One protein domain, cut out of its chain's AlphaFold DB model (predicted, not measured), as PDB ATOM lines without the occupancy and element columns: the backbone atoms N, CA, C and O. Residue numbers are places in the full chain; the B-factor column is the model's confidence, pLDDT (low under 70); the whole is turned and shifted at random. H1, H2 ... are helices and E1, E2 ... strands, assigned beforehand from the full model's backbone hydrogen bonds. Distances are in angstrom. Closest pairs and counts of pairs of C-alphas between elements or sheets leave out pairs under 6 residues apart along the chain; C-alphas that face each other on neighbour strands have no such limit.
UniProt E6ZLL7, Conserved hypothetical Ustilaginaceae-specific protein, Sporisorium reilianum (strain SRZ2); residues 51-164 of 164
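AT A GLANCE: This is residues 51 to 164 of the 164 residues of the protein "Conserved hypothetical Ustilaginaceae-specific protein" of Sporisorium reilianum (strain SRZ2) (UniProt E6ZLL7). A strongly twisted wall of four strands has H4, the longest helix, packed over one face at E4 and E1. H3 meets one end of E3 and H2 lies beyond its other end, stretching the longest axis, while short H1 only grazes the sheet. The printed part has 114 residues, with E1 H1 E2 H2 E3 H3 H4 E4 along the chain; the sheet runs E2 E3 E1 E4, all antiparallel. The class is mixed, the whole compact, with a radius of gyration of the C-alphas of 14.3 A and spans of 46 by 31 by 26 A.

HOW THE PARTS SIT: Begin at the sheet: E2, residues 74 to 78, and E4, 148 to 152, are its edge strands, with E3, 98 to 106, and E1, 51 to 56, inside. Within hydrogen-bond range find N 77 and O 103 for E2 and E3, N 52 and O 102 for E3 and E1, and N 53 and O 150 for E1 and E4, each 2.8 A. H4, residues 128 to 142, and H3, 115 to 124, are on one face, making two layers, helices over a sheet. The closest C-alphas of H4 and E4 are Ala 132 and Phe 149, 4.9 A; of H3 and E3, Cys 106 and Cys 117, 5.9 A. H3 and H4 are close but not clearly touching, Thr 124 to Ile 131 being their closest C-alphas at 6.5 A. H1, residues 63 to 66, only grazes the sheet; H2, 84 to 93, is not on it. Two split strand-helix-strand units, same-way strands with another between, have right-handed crossovers: E1, H1, E2 and E3, H3 H4, E4. Every O i to N i+4 pair is within hydrogen-bond range in H2 and H3, 10 of 11 in H4; H1 is too short for one.

IN THESE COORDINATES: Find C-alpha 51 at (27.053, 23.679, 86.453), where E1 begins, and C-alpha 152 at (31.981, 21.623, 87.342), where E4 ends. E3 runs 24.9 A and H4 21.4 A.

THE WHOLE: The C-alphas farthest apart, Phe 93 and Asp 112, are 47.4 A apart. The printed part has no cut and no long link; residues 153 to 164 hold no named element. Confidence is under 70 at residues 80 to 98, 108 to 114 and 159 to 160.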
ATOM      1  N   ALA A  51      27.082  22.391  87.126       93.31
ATOM      2  CA  ALA A  51      27.053  23.679  86.453       93.31
ATOM      3  C   ALA A  51      28.081  23.735  85.333       93.31
ATOM      4  O   ALA A  51      29.149  23.136  85.431       93.31
ATOM      5  N   CYS A  52      27.781  24.492  84.285       93.81
ATOM      6  CA  CYS A  52      28.690  24.685  83.170       93.81
ATOM      7  C   CYS A  52      28.860  26.160  82.841       93.81
ATOM      8  O   CYS A  52      27.943  26.973  82.943       93.81
ATOM      9  N   LYS A  53      30.062  26.495  82.395       92.00
ATOM     10  CA  LYS A  53      30.406  27.777  81.804       92.00
ATOM     11  C   LYS A  53      30.573  27.584  80.312       92.00
ATOM     12  O   LYS A  53      31.417  26.792  79.899       92.00
ATOM     13  N   VAL A  54      29.837  28.348  79.521       91.62
ATOM     14  CA  VAL A  54      30.029  28.383  78.074       91.62
ATOM     15  C   VAL A  54      30.882  29.584  77.688       91.62
ATOM     16  O   VAL A  54      30.833  30.650  78.311       91.62
ATOM     17  N   LYS A  55      31.679  29.407  76.643       90.75
ATOM     18  CA  LYS A  55      32.275  30.486  75.861       90.75
ATOM     19  C   LYS A  55      31.798  30.305  74.431       90.75
ATOM     20  O   LYS A  55      31.908  29.202  73.913       90.75
ATOM     21  N   SER A  56      31.314  31.368  73.810       88.81
ATOM     22  CA  SER A  56      30.921  31.361  72.401       88.81
ATOM     23  C   SER A  56      31.421  32.630  71.717       88.81
ATOM     24  O   SER A  56      31.647  33.660  72.368       88.81
ATOM     25  N   THR A  57      31.677  32.515  70.416       83.62
ATOM     26  CA  THR A  57      32.107  33.616  69.547       83.62
ATOM     27  C   THR A  57      30.932  34.274  68.823       83.62
ATOM     28  O   THR A  57      31.015  35.468  68.531       83.62
ATOM     29  N   HIS A  58      29.848  33.532  68.573       85.19
ATOM     30  CA  HIS A  58      28.707  33.988  67.772       85.19
ATOM     31  C   HIS A  58      27.404  34.152  68.560       85.19
ATOM     32  O   HIS A  58      26.610  35.021  68.213       85.19
ATOM     33  N   CYS A  59      27.204  33.371  69.619       85.56
ATOM     34  CA  CYS A  59      25.998  33.408  70.441       85.56
ATOM     35  C   CYS A  59      26.292  34.070  71.779       85.56
ATOM     36  O   CYS A  59      27.299  33.790  72.440       85.56
ATOM     37  N   THR A  60      25.422  34.992  72.161       80.81
ATOM     38  CA  THR A  60      25.661  35.898  73.288       80.81
ATOM     39  C   THR A  60      24.514  35.872  74.284       80.81
ATOM     40  O   THR A  60      24.757  36.031  75.486       80.81
ATOM     41  N   ALA A  61      23.292  35.601  73.831       83.00
ATOM     42  CA  ALA A  61      22.137  35.507  74.701       83.00
ATOM     43  C   ALA A  61      22.133  34.164  75.441       83.00
ATOM     44  O   ALA A  61      22.646  33.158  74.957       83.00
ATOM     45  N   ALA A  62      21.557  34.136  76.644       85.06
ATOM     46  CA  ALA A  62      21.341  32.876  77.355       85.06
ATOM     47  C   ALA A  62      20.370  31.963  76.585       85.06
ATOM     48  O   ALA A  62      20.561  30.746  76.567       85.06
ATOM     49  N   ASP A  63      19.394  32.569  75.908       86.50
ATOM     50  CA  ASP A  63      18.343  31.889  75.148       86.50
ATOM     51  C   ASP A  63      18.888  31.094  73.954       86.50
ATOM     52  O   ASP A  63      18.310  30.074  73.585       86.50
ATOM     53  N   ASP A  64      20.058  31.481  73.427       88.00
ATOM     54  CA  ASP A  64      20.769  30.737  72.376       88.00
ATOM     55  C   ASP A  64      21.196  29.327  72.841       88.00
ATOM     56  O   ASP A  64      21.505  28.463  72.020       88.00
ATOM     57  N   PHE A  65      21.237  29.088  74.159       90.50
ATOM     58  CA  PHE A  65      21.689  27.831  74.760       90.50
ATOM     59  C   PHE A  65      20.568  27.082  75.489       90.50
ATOM     60  O   PHE A  65      20.539  25.857  75.474       90.50
ATOM     61  N   THR A  66      19.638  27.776  76.147       90.69
ATOM     62  CA  THR A  66      18.610  27.120  76.981       90.69
ATOM     63  C   THR A  66      17.488  26.464  76.171       90.69
ATOM     64  O   THR A  66      16.849  25.540  76.671       90.69
ATOM     65  N   GLY A  67      17.257  26.899  74.926       87.88
ATOM     66  CA  GLY A  67      16.208  26.366  74.047       87.88
ATOM     67  C   GLY A  67      16.598  25.137  73.219       87.88
ATOM     68  O   GLY A  67      15.790  24.662  72.420       87.88
ATOM     69  N   VAL A  68      17.823  24.631  73.365       89.75
ATOM     70  CA  VAL A  68      18.362  23.562  72.512       89.75
ATOM     71  C   VAL A  68      18.139  22.191  73.156       89.75
ATOM     72  O   VAL A  68      18.346  22.042  74.360       89.75
ATOM     73  N   PRO A  69      17.722  21.162  72.395       90.88
ATOM     74  CA  PRO A  69      17.653  19.804  72.912       90.88
ATOM     75  C   PRO A  69      19.064  19.220  73.055       90.88
ATOM     76  O   PRO A  69      19.838  19.175  72.094       90.88
ATOM     77  N   TYR A  70      19.383  18.744  74.258       92.31
ATOM     78  CA  TYR A  70      20.655  18.096  74.571       92.31
ATOM     79  C   TYR A  70      20.501  16.589  74.743       92.31
ATOM     80  O   TYR A  70      19.404  16.058  74.933       92.31
ATOM     81  N   ILE A  71      21.640  15.895  74.705       90.88
ATOM     82  CA  ILE A  71      21.707  14.457  74.953       90.88
ATOM     83  C   ILE A  71      21.011  14.084  76.266       90.88
ATOM     84  O   ILE A  71      21.121  14.786  77.271       90.88
ATOM     85  N   ALA A  72      20.286  12.963  76.235       89.94
ATOM     86  CA  ALA A  72      19.558  12.428  77.380       89.94
ATOM     87  C   ALA A  72      18.604  13.444  78.044       89.94
ATOM     88  O   ALA A  72      18.397  13.375  79.248       89.94
ATOM     89  N   ASN A  73      18.030  14.377  77.274       89.75
ATOM     90  CA  ASN A  73      17.080  15.394  77.748       89.75
ATOM     91  C   ASN A  73      17.640  16.333  78.830       89.75
ATOM     92  O   ASN A  73      16.895  16.838  79.675       89.75
ATOM     93  N   LEU A  74      18.949  16.593  78.807       91.62
ATOM     94  CA  LEU A  74      19.542  17.611  79.669       91.62
ATOM     95  C   LEU A  74      18.974  18.996  79.344       91.62
ATOM     96  O   LEU A  74      18.777  19.349  78.180       91.62
ATOM     97  N   GLN A  75      18.757  19.796  80.383       92.44
ATOM     98  CA  GLN A  75      18.349  21.188  80.250       92.44
ATOM     99  C   GLN A  75      19.333  22.111  80.947       92.44
ATOM    100  O   GLN A  75      19.926  21.767  81.974       92.44
ATOM    101  N   LEU A  76      19.483  23.307  80.386       92.19
ATOM    102  CA  LEU A  76      20.259  24.378  80.990       92.19
ATOM    103  C   LEU A  76      19.320  25.451  81.514       92.19
ATOM    104  O   LEU A  76      18.393  25.871  80.826       92.19
ATOM    105  N   ASN A  77      19.589  25.910  82.731       90.44
ATOM    106  CA  ASN A  77      18.972  27.105  83.285       90.44
ATOM    107  C   ASN A  77      20.037  28.165  83.538       90.44
ATOM    108  O   ASN A  77      21.114  27.849  84.046       90.44
ATOM    109  N   THR A  78      19.758  29.423  83.206       88.94
ATOM    110  CA  THR A  78      20.741  30.493  83.399       88.94
ATOM    111  C   THR A  78      20.986  30.749  84.886       88.94
ATOM    112  O   THR A  78      20.063  30.779  85.699       88.94
ATOM    113  N   CYS A  79      22.250  30.897  85.275       80.50
ATOM    114  CA  CYS A  79      22.601  31.032  86.685       80.50
ATOM    115  C   CYS A  79      22.367  32.435  87.251       80.50
ATOM    116  O   CYS A  79      22.064  32.587  88.437       80.50
ATOM    117  N   GLN A  80      22.545  33.462  86.425       67.88
ATOM    118  CA  GLN A  80      22.279  34.847  86.782       67.88
ATOM    119  C   GLN A  80      22.072  35.646  85.500       67.88
ATOM    120  O   GLN A  80      22.968  35.718  84.658       67.88
ATOM    121  N   HIS A  81      20.936  36.331  85.391       55.81
ATOM    122  CA  HIS A  81      20.872  37.515  84.550       55.81
ATOM    123  C   HIS A  81      21.756  38.574  85.203       55.81
ATOM    124  O   HIS A  81      21.372  39.206  86.191       55.81
ATOM    125  N   ARG A  82      22.972  38.771  84.679       53.41
ATOM    126  CA  ARG A  82      23.659  40.038  84.935       53.41
ATOM    127  C   ARG A  82      22.707  41.122  84.448       53.41
ATOM    128  O   ARG A  82      22.190  41.023  83.339       53.41
ATOM    129  N   ALA A  83      22.435  42.120  85.291       51.12
ATOM    130  CA  ALA A  83      21.597  43.243  84.898       51.12
ATOM    131  C   ALA A  83      22.080  43.743  83.531       51.12
ATOM    132  O   ALA A  83      23.277  43.999  83.370       51.12
ATOM    133  N   PHE A  84      21.163  43.828  82.567       49.50
ATOM    134  CA  PHE A  84      21.417  44.125  81.153       49.50
ATOM    135  C   PHE A  84      22.478  45.222  80.942       49.50
ATOM    136  O   PHE A  84      23.354  45.100  80.092       49.50
ATOM    137  N   ILE A  85      22.474  46.245  81.801       49.19
ATOM    138  CA  ILE A  85      23.419  47.372  81.799       49.19
ATOM    139  C   ILE A  85      24.879  46.940  82.037       49.19
ATOM    140  O   ILE A  85      25.785  47.412  81.355       49.19
ATOM    141  N   VAL A  86      25.135  46.033  82.985       57.00
ATOM    142  CA  VAL A  86      26.489  45.533  83.288       57.00
ATOM    143  C   VAL A  86      26.978  44.600  82.182       57.00
ATOM    144  O   VAL A  86      28.167  44.601  81.862       57.00
ATOM    145  N   GLN A  87      26.071  43.827  81.582       54.03
ATOM    146  CA  GLN A  87      26.386  42.949  80.456       54.03
ATOM    147  C   GLN A  87      26.739  43.760  79.205       54.03
ATOM    148  O   GLN A  87      27.781  43.522  78.605       54.03
ATOM    149  N   MET A  88      25.965  44.804  78.906       52.56
ATOM    150  CA  MET A  88      26.231  45.710  77.789       52.56
ATOM    151  C   MET A  88      27.573  46.447  77.946       52.56
ATOM    152  O   MET A  88      28.345  46.543  76.997       52.56
ATOM    153  N   LEU A  89      27.901  46.919  79.156       55.66
ATOM    154  CA  LEU A  89      29.212  47.516  79.445       55.66
ATOM    155  C   LEU A  89      30.353  46.499  79.304       55.66
ATOM    156  O   LEU A  89      31.396  46.819  78.736       55.66
ATOM    157  N   ALA A  90      30.165  45.269  79.785       58.56
ATOM    158  CA  ALA A  90      31.158  44.213  79.627       58.56
ATOM    159  C   ALA A  90      31.383  43.860  78.149       58.56
ATOM    160  O   ALA A  90      32.533  43.700  77.759       58.56
ATOM    161  N   ASP A  91      30.340  43.819  77.322       56.75
ATOM    162  CA  ASP A  91      30.450  43.515  75.888       56.75
ATOM    163  C   ASP A  91      31.145  44.632  75.093       56.75
ATOM    164  O   ASP A  91      31.901  44.354  74.160       56.75
ATOM    165  N   VAL A  92      30.961  45.895  75.492       58.00
ATOM    166  CA  VAL A  92      31.643  47.042  74.865       58.00
ATOM    167  C   VAL A  92      33.148  47.047  75.173       58.00
ATOM    168  O   VAL A  92      33.953  47.402  74.308       58.00
ATOM    169  N   PHE A  93      33.556  46.632  76.378       57.12
ATOM    170  CA  PHE A  93      34.962  46.677  76.803       57.12
ATOM    171  C   PHE A  93      35.713  45.338  76.671       57.12
ATOM    172  O   PHE A  93      36.937  45.336  76.497       57.12
ATOM    173  N   ALA A  94      35.028  44.193  76.714       54.22
ATOM    174  CA  ALA A  94      35.637  42.868  76.632       54.22
ATOM    175  C   ALA A  94      35.515  42.307  75.211       54.22
ATOM    176  O   ALA A  94      34.484  41.800  74.782       54.22
ATOM    177  N   ARG A  95      36.623  42.356  74.468       50.94
ATOM    178  CA  ARG A  95      36.736  41.794  73.117       50.94
ATOM    179  C   ARG A  95      36.226  40.333  73.053       50.94
ATOM    180  O   ARG A  95      36.914  39.410  73.482       50.94
ATOM    181  N   ARG A  96      35.066  40.153  72.410       54.59
ATOM    182  CA  ARG A  96      34.616  38.992  71.603       54.59
ATOM    183  C   ARG A  96      34.363  37.623  72.260       54.59
ATOM    184  O   ARG A  96      34.250  36.650  71.521       54.59
ATOM    185  N   ARG A  97      34.269  37.476  73.586       59.19
ATOM    186  CA  ARG A  97      33.852  36.179  74.170       59.19
ATOM    187  C   ARG A  97      32.876  36.362  75.314       59.19
ATOM    188  O   ARG A  97      33.295  36.607  76.450       59.19
ATOM    189  N   VAL A  98      31.598  36.172  75.007       66.69
ATOM    190  CA  VAL A  98      30.545  36.138  76.016       66.69
ATOM    191  C   VAL A  98      30.685  34.857  76.826       66.69
ATOM    192  O   VAL A  98      31.027  33.787  76.311       66.69
ATOM    193  N   ARG A  99      30.529  35.003  78.141       76.75
ATOM    194  CA  ARG A  99      30.662  33.925  79.118       76.75
ATOM    195  C   ARG A  99      29.349  33.808  79.866       76.75
ATOM    196  O   ARG A  99      29.130  34.572  80.800       76.75
ATOM    197  N   ASN A 100      28.531  32.842  79.474       85.75
ATOM    198  CA  ASN A 100      27.316  32.507  80.207       85.75
ATOM    199  C   ASN A 100      27.592  31.321  81.139       85.75
ATOM    200  O   ASN A 100      28.433  30.461  80.853       85.75
ATOM    201  N   THR A 101      26.927  31.310  82.288       89.12
ATOM    202  CA  THR A 101      26.969  30.205  83.248       89.12
ATOM    203  C   THR A 101      25.573  29.640  83.423       89.12
ATOM    204  O   THR A 101      24.589  30.380  83.491       89.12
ATOM    205  N   PHE A 102      25.501  28.318  83.477       92.00
ATOM    206  CA  PHE A 102      24.253  27.579  83.481       92.00
ATOM    207  C   PHE A 102      24.271  26.477  84.531       92.00
ATOM    208  O   PHE A 102      25.278  25.784  84.705       92.00
ATOM    209  N   TRP A 103      23.136  26.289  85.192       92.44
ATOM    210  CA  TRP A 103      22.828  25.084  85.940       92.44
ATOM    211  C   TRP A 103      22.339  24.032  84.960       92.44
ATOM    212  O   TRP A 103      21.482  24.330  84.131       92.44
ATOM    213  N   VAL A 104      22.854  22.815  85.073       93.31
ATOM    214  CA  VAL A 104      22.371  21.689  84.278       93.31
ATOM    215  C   VAL A 104      21.506  20.800  85.156       93.31
ATOM    216  O   VAL A 104      21.873  20.492  86.295       93.31
ATOM    217  N   TYR A 105      20.345  20.422  84.642       92.38
ATOM    218  CA  TYR A 105      19.349  19.627  85.350       92.38
ATOM    219  C   TYR A 105      18.612  18.700  84.374       92.38
ATOM    220  O   TYR A 105      18.668  18.895  83.157       92.38
ATOM    221  N   CYS A 106      17.956  17.673  84.910       91.00
ATOM    222  CA  CYS A 106      17.024  16.841  84.152       91.00
ATOM    223  C   CYS A 106      15.633  17.470  84.224       91.00
ATOM    224  O   CYS A 106      15.275  18.046  85.252       91.00
ATOM    225  N   GLN A 107      14.851  17.387  83.151       81.94
ATOM    226  CA  GLN A 107      13.494  17.925  83.161       81.94
ATOM    227  C   GLN A 107      12.644  17.170  84.203       81.94
ATOM    228  O   GLN A 107      12.625  15.955  84.219       81.94
ATOM    229  N   ASP A 108      11.937  17.869  85.092       67.06
ATOM    230  CA  ASP A 108      11.216  17.242  86.220       67.06
ATOM    231  C   ASP A 108       9.798  16.744  85.858       67.06
ATOM    232  O   ASP A 108       8.935  16.612  86.729       67.06
ATOM    233  N   LYS A 109       9.487  16.511  84.575       57.56
ATOM    234  CA  LYS A 109       8.078  16.353  84.168       57.56
ATOM    235  C   LYS A 109       7.506  14.949  84.350       57.56
ATOM    236  O   LYS A 109       6.291  14.848  84.419       57.56
ATOM    237  N   ASP A 110       8.323  13.910  84.520       59.47
ATOM    238  CA  ASP A 110       7.872  12.589  84.975       59.47
ATOM    239  C   ASP A 110       9.081  11.779  85.478       59.47
ATOM    240  O   ASP A 110       9.930  11.371  84.686       59.47
ATOM    241  N   LYS A 111       9.144  11.451  86.780       57.12
ATOM    242  CA  LYS A 111      10.245  10.646  87.372       57.12
ATOM    243  C   LYS A 111      10.491   9.303  86.671       57.12
ATOM    244  O   LYS A 111      11.568   8.723  86.790       57.12
ATOM    245  N   ASP A 112       9.491   8.792  85.958       60.41
ATOM    246  CA  ASP A 112       9.601   7.553  85.198       60.41
ATOM    247  C   ASP A 112      10.156   7.724  83.778       60.41
ATOM    248  O   ASP A 112      10.633   6.734  83.221       60.41
ATOM    249  N   LYS A 113      10.161   8.942  83.215       62.94
ATOM    250  CA  LYS A 113      10.675   9.230  81.864       62.94
ATOM    251  C   LYS A 113      12.107   9.764  81.851       62.94
ATOM    252  O   LYS A 113      12.819   9.521  80.884       62.94
ATOM    253  N   ASP A 114      12.570  10.389  82.931       68.88
ATOM    254  CA  ASP A 114      13.911  10.999  82.984       68.88
ATOM    255  C   ASP A 114      15.014  10.087  83.550       68.88
ATOM    256  O   ASP A 114      16.127  10.531  83.854       68.88
ATOM    257  N   LYS A 115      14.757   8.772  83.625       78.06
ATOM    258  CA  LYS A 115      15.772   7.776  84.022       78.06
ATOM    259  C   LYS A 115      16.992   7.805  83.104       78.06
ATOM    260  O   LYS A 115      18.103   7.572  83.580       78.06
ATOM    261  N   ASP A 116      16.804   8.127  81.827       87.94
ATOM    262  CA  ASP A 116      17.892   8.220  80.853       87.94
ATOM    263  C   ASP A 116      18.829   9.389  81.168       87.94
ATOM    264  O   ASP A 116      20.050   9.218  81.137       87.94
ATOM    265  N   CYS A 117      18.270  10.539  81.560       89.31
ATOM    266  CA  CYS A 117      19.031  11.719  81.957       89.31
ATOM    267  C   CYS A 117      19.889  11.431  83.192       89.31
ATOM    268  O   CYS A 117      21.115  11.567  83.160       89.31
ATOM    269  N   GLU A 118      19.271  10.942  84.270       87.81
ATOM    270  CA  GLU A 118      20.007  10.616  85.492       87.81
ATOM    271  C   GLU A 118      21.063   9.531  85.266       87.81
ATOM    272  O   GLU A 118      22.160   9.609  85.823       87.81
ATOM    273  N   THR A 119      20.746   8.512  84.465       90.75
ATOM    274  CA  THR A 119      21.675   7.415  84.162       90.75
ATOM    275  C   THR A 119      22.863   7.920  83.355       90.75
ATOM    276  O   THR A 119      24.008   7.581  83.674       90.75
ATOM    277  N   TYR A 120      22.618   8.756  82.343       91.06
ATOM    278  CA  TYR A 120      23.671   9.389  81.557       91.06
ATOM    279  C   TYR A 120      24.580  10.243  82.444       91.06
ATOM    280  O   TYR A 120      25.802  10.080  82.402       91.06
ATOM    281  N   VAL A 121      23.997  11.085  83.300       90.12
ATOM    282  CA  VAL A 121      24.756  11.947  84.211       90.12
ATOM    283  C   VAL A 121      25.556  11.101  85.198       90.12
ATOM    284  O   VAL A 121      26.770  11.242  85.250       90.12
ATOM    285  N   LYS A 122      24.952  10.135  85.896       89.38
ATOM    286  CA  LYS A 122      25.669   9.248  86.838       89.38
ATOM    287  C   LYS A 122      26.835   8.500  86.183       89.38
ATOM    288  O   LYS A 122      27.870   8.309  86.816       89.38
ATOM    289  N   LYS A 123      26.684   8.089  84.920       90.50
ATOM    290  CA  LYS A 123      27.735   7.399  84.157       90.50
ATOM    291  C   LYS A 123      28.850   8.338  83.690       90.50
ATOM    292  O   LYS A 123      29.992   7.897  83.588       90.50
ATOM    293  N   THR A 124      28.522   9.591  83.380       87.81
ATOM    294  CA  THR A 124      29.444  10.536  82.725       87.81
ATOM    295  C   THR A 124      30.060  11.546  83.697       87.81
ATOM    296  O   THR A 124      31.151  12.026  83.440       87.81
ATOM    297  N   VAL A 125      29.447  11.800  84.858       82.81
ATOM    298  CA  VAL A 125      29.937  12.709  85.917       82.81
ATOM    299  C   VAL A 125      31.375  12.457  86.384       82.81
ATOM    300  O   VAL A 125      32.040  13.441  86.702       82.81
ATOM    301  N   PRO A 126      31.918  11.220  86.398       85.38
ATOM    302  CA  PRO A 126      33.345  11.027  86.667       85.38
ATOM    303  C   PRO A 126      34.266  11.810  85.713       85.38
ATOM    304  O   PRO A 126      35.427  12.034  86.041       85.38
ATOM    305  N   ASP A 127      33.750  12.232  84.555       89.19
ATOM    306  CA  ASP A 127      34.426  13.049  83.555       89.19
ATOM    307  C   ASP A 127      33.502  14.171  83.035       89.19
ATOM    308  O   ASP A 127      32.836  14.063  81.999       89.19
ATOM    309  N   TYR A 128      33.490  15.302  83.745       91.62
ATOM    310  CA  TYR A 128      32.792  16.515  83.302       91.62
ATOM    311  C   TYR A 128      33.293  17.060  81.954       91.62
ATOM    312  O   TYR A 128      32.571  17.831  81.318       91.62
ATOM    313  N   GLY A 129      34.498  16.680  81.509       94.00
ATOM    314  CA  GLY A 129      35.029  17.053  80.199       94.00
ATOM    315  C   GLY A 129      34.199  16.443  79.077       94.00
ATOM    316  O   GLY A 129      33.749  17.159  78.186       94.00
ATOM    317  N   LYS A 130      33.869  15.155  79.193       94.06
ATOM    318  CA  LYS A 130      33.012  14.477  78.217       94.06
ATOM    319  C   LYS A 130      31.605  15.074  78.138       94.06
ATOM    320  O   LYS A 130      31.085  15.260  77.043       94.06
ATOM    321  N   ILE A 131      30.997  15.409  79.281       94.12
ATOM    322  CA  ILE A 131      29.693  16.095  79.287       94.12
ATOM    323  C   ILE A 131      29.807  17.448  78.576       94.12
ATOM    324  O   ILE A 131      28.946  17.802  77.775       94.12
ATOM    325  N   ALA A 132      30.867  18.211  78.851       95.62
ATOM    326  CA  ALA A 132      31.087  19.500  78.211       95.62
ATOM    327  C   ALA A 132      31.242  19.376  76.684       95.62
ATOM    328  O   ALA A 132      30.670  20.188  75.955       95.62
ATOM    329  N   ASP A 133      31.952  18.353  76.208       96.00
ATOM    330  CA  ASP A 133      32.104  18.067  74.778       96.00
ATOM    331  C   ASP A 133      30.762  17.691  74.129       96.00
ATOM    332  O   ASP A 133      30.430  18.209  73.062       96.00
ATOM    333  N   ASP A 134      29.950  16.861  74.792       95.38
ATOM    334  CA  ASP A 134      28.619  16.477  74.304       95.38
ATOM    335  C   ASP A 134      27.658  17.688  74.247       95.38
ATOM    336  O   ASP A 134      26.895  17.838  73.283       95.38
ATOM    337  N   LEU A 135      27.719  18.598  75.231       95.19
ATOM    338  CA  LEU A 135      26.952  19.854  75.227       95.19
ATOM    339  C   LEU A 135      27.414  20.800  74.110       95.19
ATOM    340  O   LEU A 135      26.582  21.363  73.393       95.19
ATOM    341  N   ALA A 136      28.730  20.964  73.945       95.38
ATOM    342  CA  ALA A 136      29.314  21.781  72.884       95.38
ATOM    343  C   ALA A 136      28.903  21.257  71.509       95.38
ATOM    344  O   ALA A 136      28.433  22.027  70.672       95.38
ATOM    345  N   LYS A 137      29.013  19.943  71.303       95.69
ATOM    346  CA  LYS A 137      28.596  19.283  70.070       95.69
ATOM    347  C   LYS A 137      27.107  19.489  69.800       95.69
ATOM    348  O   LYS A 137      26.759  19.918  68.710       95.69
ATOM    349  N   SER A 138      26.242  19.273  70.794       94.69
ATOM    350  CA  SER A 138      24.790  19.453  70.632       94.69
ATOM    351  C   SER A 138      24.430  20.868  70.169       94.69
ATOM    352  O   SER A 138      23.569  21.027  69.309       94.69
ATOM    353  N   ILE A 139      25.108  21.889  70.703       93.94
ATOM    354  CA  ILE A 139      24.914  23.282  70.290       93.94
ATOM    355  C   ILE A 139      25.492  23.534  68.902       93.94
ATOM    356  O   ILE A 139      24.797  24.085  68.057       93.94
ATOM    357  N   ASN A 140      26.731  23.131  68.645       94.56
ATOM    358  CA  ASN A 140      27.415  23.429  67.386       94.56
ATOM    359  C   ASN A 140      26.842  22.651  66.189       94.56
ATOM    360  O   ASN A 140      26.943  23.118  65.062       94.56
ATOM    361  N   ASP A 141      26.213  21.496  66.423       94.62
ATOM    362  CA  ASP A 141      25.521  20.731  65.381       94.62
ATOM    363  C   ASP A 141      24.175  21.380  64.997       94.62
ATOM    364  O   ASP A 141      23.691  21.199  63.881       94.62
ATOM    365  N   GLN A 142      23.561  22.138  65.914       93.12
ATOM    366  CA  GLN A 142      22.231  22.742  65.738       93.12
ATOM    367  C   GLN A 142      22.277  24.254  65.480       93.12
ATOM    368  O   GLN A 142      21.298  24.847  65.028       93.12
ATOM    369  N   THR A 143      23.407  24.891  65.768       89.56
ATOM    370  CA  THR A 143      23.597  26.343  65.726       89.56
ATOM    371  C   THR A 143      24.998  26.669  65.207       89.56
ATOM    372  O   THR A 143      25.902  25.845  65.261       89.56
ATOM    373  N   ASN A 144      25.228  27.911  64.782       89.31
ATOM    374  CA  ASN A 144      26.566  28.382  64.401       89.31
ATOM    375  C   ASN A 144      27.290  29.085  65.566       89.31
ATOM    376  O   ASN A 144      28.045  30.029  65.344       89.31
ATOM    377  N   CYS A 145      27.027  28.678  66.814       88.12
ATOM    378  CA  CYS A 145      27.532  29.385  67.992       88.12
ATOM    379  C   CYS A 145      29.049  29.246  68.207       88.12
ATOM    380  O   CYS A 145      29.632  30.120  68.853       88.12
ATOM    381  N   ASP A 146      29.680  28.169  67.724       91.50
ATOM    382  CA  ASP A 146      31.074  27.816  68.054       91.50
ATOM    383  C   ASP A 146      31.309  27.897  69.578       91.50
ATOM    384  O   ASP A 146      32.075  28.700  70.122       91.50
ATOM    385  N   ALA A 147      30.489  27.128  70.290       93.19
ATOM    386  CA  ALA A 147      30.427  27.086  71.735       93.19
ATOM    387  C   ALA A 147      31.415  26.060  72.299       93.19
ATOM    388  O   ALA A 147      31.533  24.937  71.809       93.19
ATOM    389  N   THR A 148      32.085  26.429  73.387       94.88
ATOM    390  CA  THR A 148      32.899  25.535  74.216       94.88
ATOM    391  C   THR A 148      32.383  25.573  75.645       94.88
ATOM    392  O   THR A 148      32.289  26.654  76.239       94.88
ATOM    393  N   PHE A 149      32.090  24.408  76.218       94.75
ATOM    394  CA  PHE A 149      31.649  24.283  77.602       94.75
ATOM    395  C   PHE A 149      32.804  23.879  78.526       94.75
ATOM    396  O   PHE A 149      33.768  23.233  78.124       94.75
ATOM    397  N   HIS A 150      32.694  24.269  79.790       94.38
ATOM    398  CA  HIS A 150      33.494  23.752  80.894       94.38
ATOM    399  C   HIS A 150      32.556  23.496  82.070       94.38
ATOM    400  O   HIS A 150      31.919  24.439  82.541       94.38
ATOM    401  N   CYS A 151      32.455  22.248  82.516       94.50
ATOM    402  CA  CYS A 151      31.507  21.833  83.545       94.50
ATOM    403  C   CYS A 151      32.205  21.502  84.870       94.50
ATOM    404  O   CYS A 151      33.373  21.115  84.883       94.50
ATOM    405  N   TYR A 152      31.484  21.698  85.971       93.75
ATOM    406  CA  TYR A 152      31.981  21.623  87.342       93.75
ATOM    407  C   TYR A 152      30.924  21.001  88.251       93.75
ATOM    408  O   TYR A 152      29.728  21.277  88.090       93.75
ATOM    409  N   GLY A 153      31.369  20.231  89.246       92.88
ATOM    410  CA  GLY A 153      30.503  19.756  90.321       92.88
ATOM    411  C   GLY A 153      29.909  20.914  91.122       92.88
ATOM    412  O   GLY A 153      30.448  22.022  91.155       92.88
ATOM    413  N   LEU A 154      28.776  20.678  91.781       90.25
ATOM    414  CA  LEU A 154      28.100  21.713  92.577       90.25
ATOM    415  C   LEU A 154      28.957  22.175  93.763       90.25
ATOM    416  O   LEU A 154      28.877  23.330  94.182       90.25
ATOM    417  N   GLU A 155      29.773  21.271  94.291       88.88
ATOM    418  CA  GLU A 155      30.754  21.499  95.342       88.88
ATOM    419  C   GLU A 155      31.862  22.467  94.918       88.88
ATOM    420  O   GLU A 155      32.391  23.179  95.774       88.88
ATOM    421  N   ASP A 156      32.156  22.568  93.623       87.75
ATOM    422  CA  ASP A 156      33.178  23.455  93.061       87.75
ATOM    423  C   ASP A 156      32.618  24.827  92.672       87.75
ATOM    424  O   ASP A 156      33.349  25.683  92.174       87.75
ATOM    425  N   MET A 157      31.331  25.073  92.932       83.38
ATOM    426  CA  MET A 157      30.657  26.321  92.584       83.38
ATOM    427  C   MET A 157      30.410  27.208  93.811       83.38
ATOM    428  O   MET A 157      30.058  26.761  94.906       83.38
ATOM    429  N   LYS A 158      30.570  28.520  93.627       81.94
ATOM    430  CA  LYS A 158      30.114  29.560  94.563       81.94
ATOM    431  C   LYS A 158      28.589  29.683  94.492       81.94
ATOM    432  O   LYS A 158      27.961  29.261  93.523       81.94
ATOM    433  N   LYS A 159      27.982  30.353  95.484       69.06
ATOM    434  CA  LYS A 159      26.523  30.610  95.529       69.06
ATOM    435  C   LYS A 159      25.963  31.260  94.248       69.06
ATOM    436  O   LYS A 159      24.781  31.099  93.981       69.06
ATOM    437  N   GLY A 160      26.798  31.947  93.466       66.69
ATOM    438  CA  GLY A 160      26.441  32.575  92.189       66.69
ATOM    439  C   GLY A 160      26.747  31.753  90.935       66.69
ATOM    440  O   GLY A 160      26.821  32.348  89.867       66.69
ATOM    441  N   CYS A 161      26.962  30.430  91.034       72.50
ATOM    442  CA  CYS A 161      27.309  29.585  89.879       72.50
ATOM    443  C   CYS A 161      28.577  30.070  89.153       72.50
ATOM    444  O   CYS A 161      28.684  30.082  87.926       72.50
ATOM    445  N   GLU A 162      29.557  30.499  89.940       78.50
ATOM    446  CA  GLU A 162      30.907  30.766  89.470       78.50
ATOM    447  C   GLU A 162      31.824  29.692  90.054       78.50
ATOM    448  O   GLU A 162      31.672  29.378  91.238       78.50
ATOM    449  N   PRO A 163      32.768  29.140  89.275       78.19
ATOM    450  CA  PRO A 163      33.768  28.227  89.814       78.19
ATOM    451  C   PRO A 163      34.511  28.859  91.001       78.19
ATOM    452  O   PRO A 163      34.708  30.083  91.033       78.19
ATOM    453  N   LYS A 164      34.869  28.036  91.989       79.31
ATOM    454  CA  LYS A 164      35.603  28.453  93.191       79.31
ATOM    455  C   LYS A 164      36.922  29.152  92.866       79.31
ATOM    456  O   LYS A 164      37.667  28.654  92.000       79.31
TER     457      LYS A 164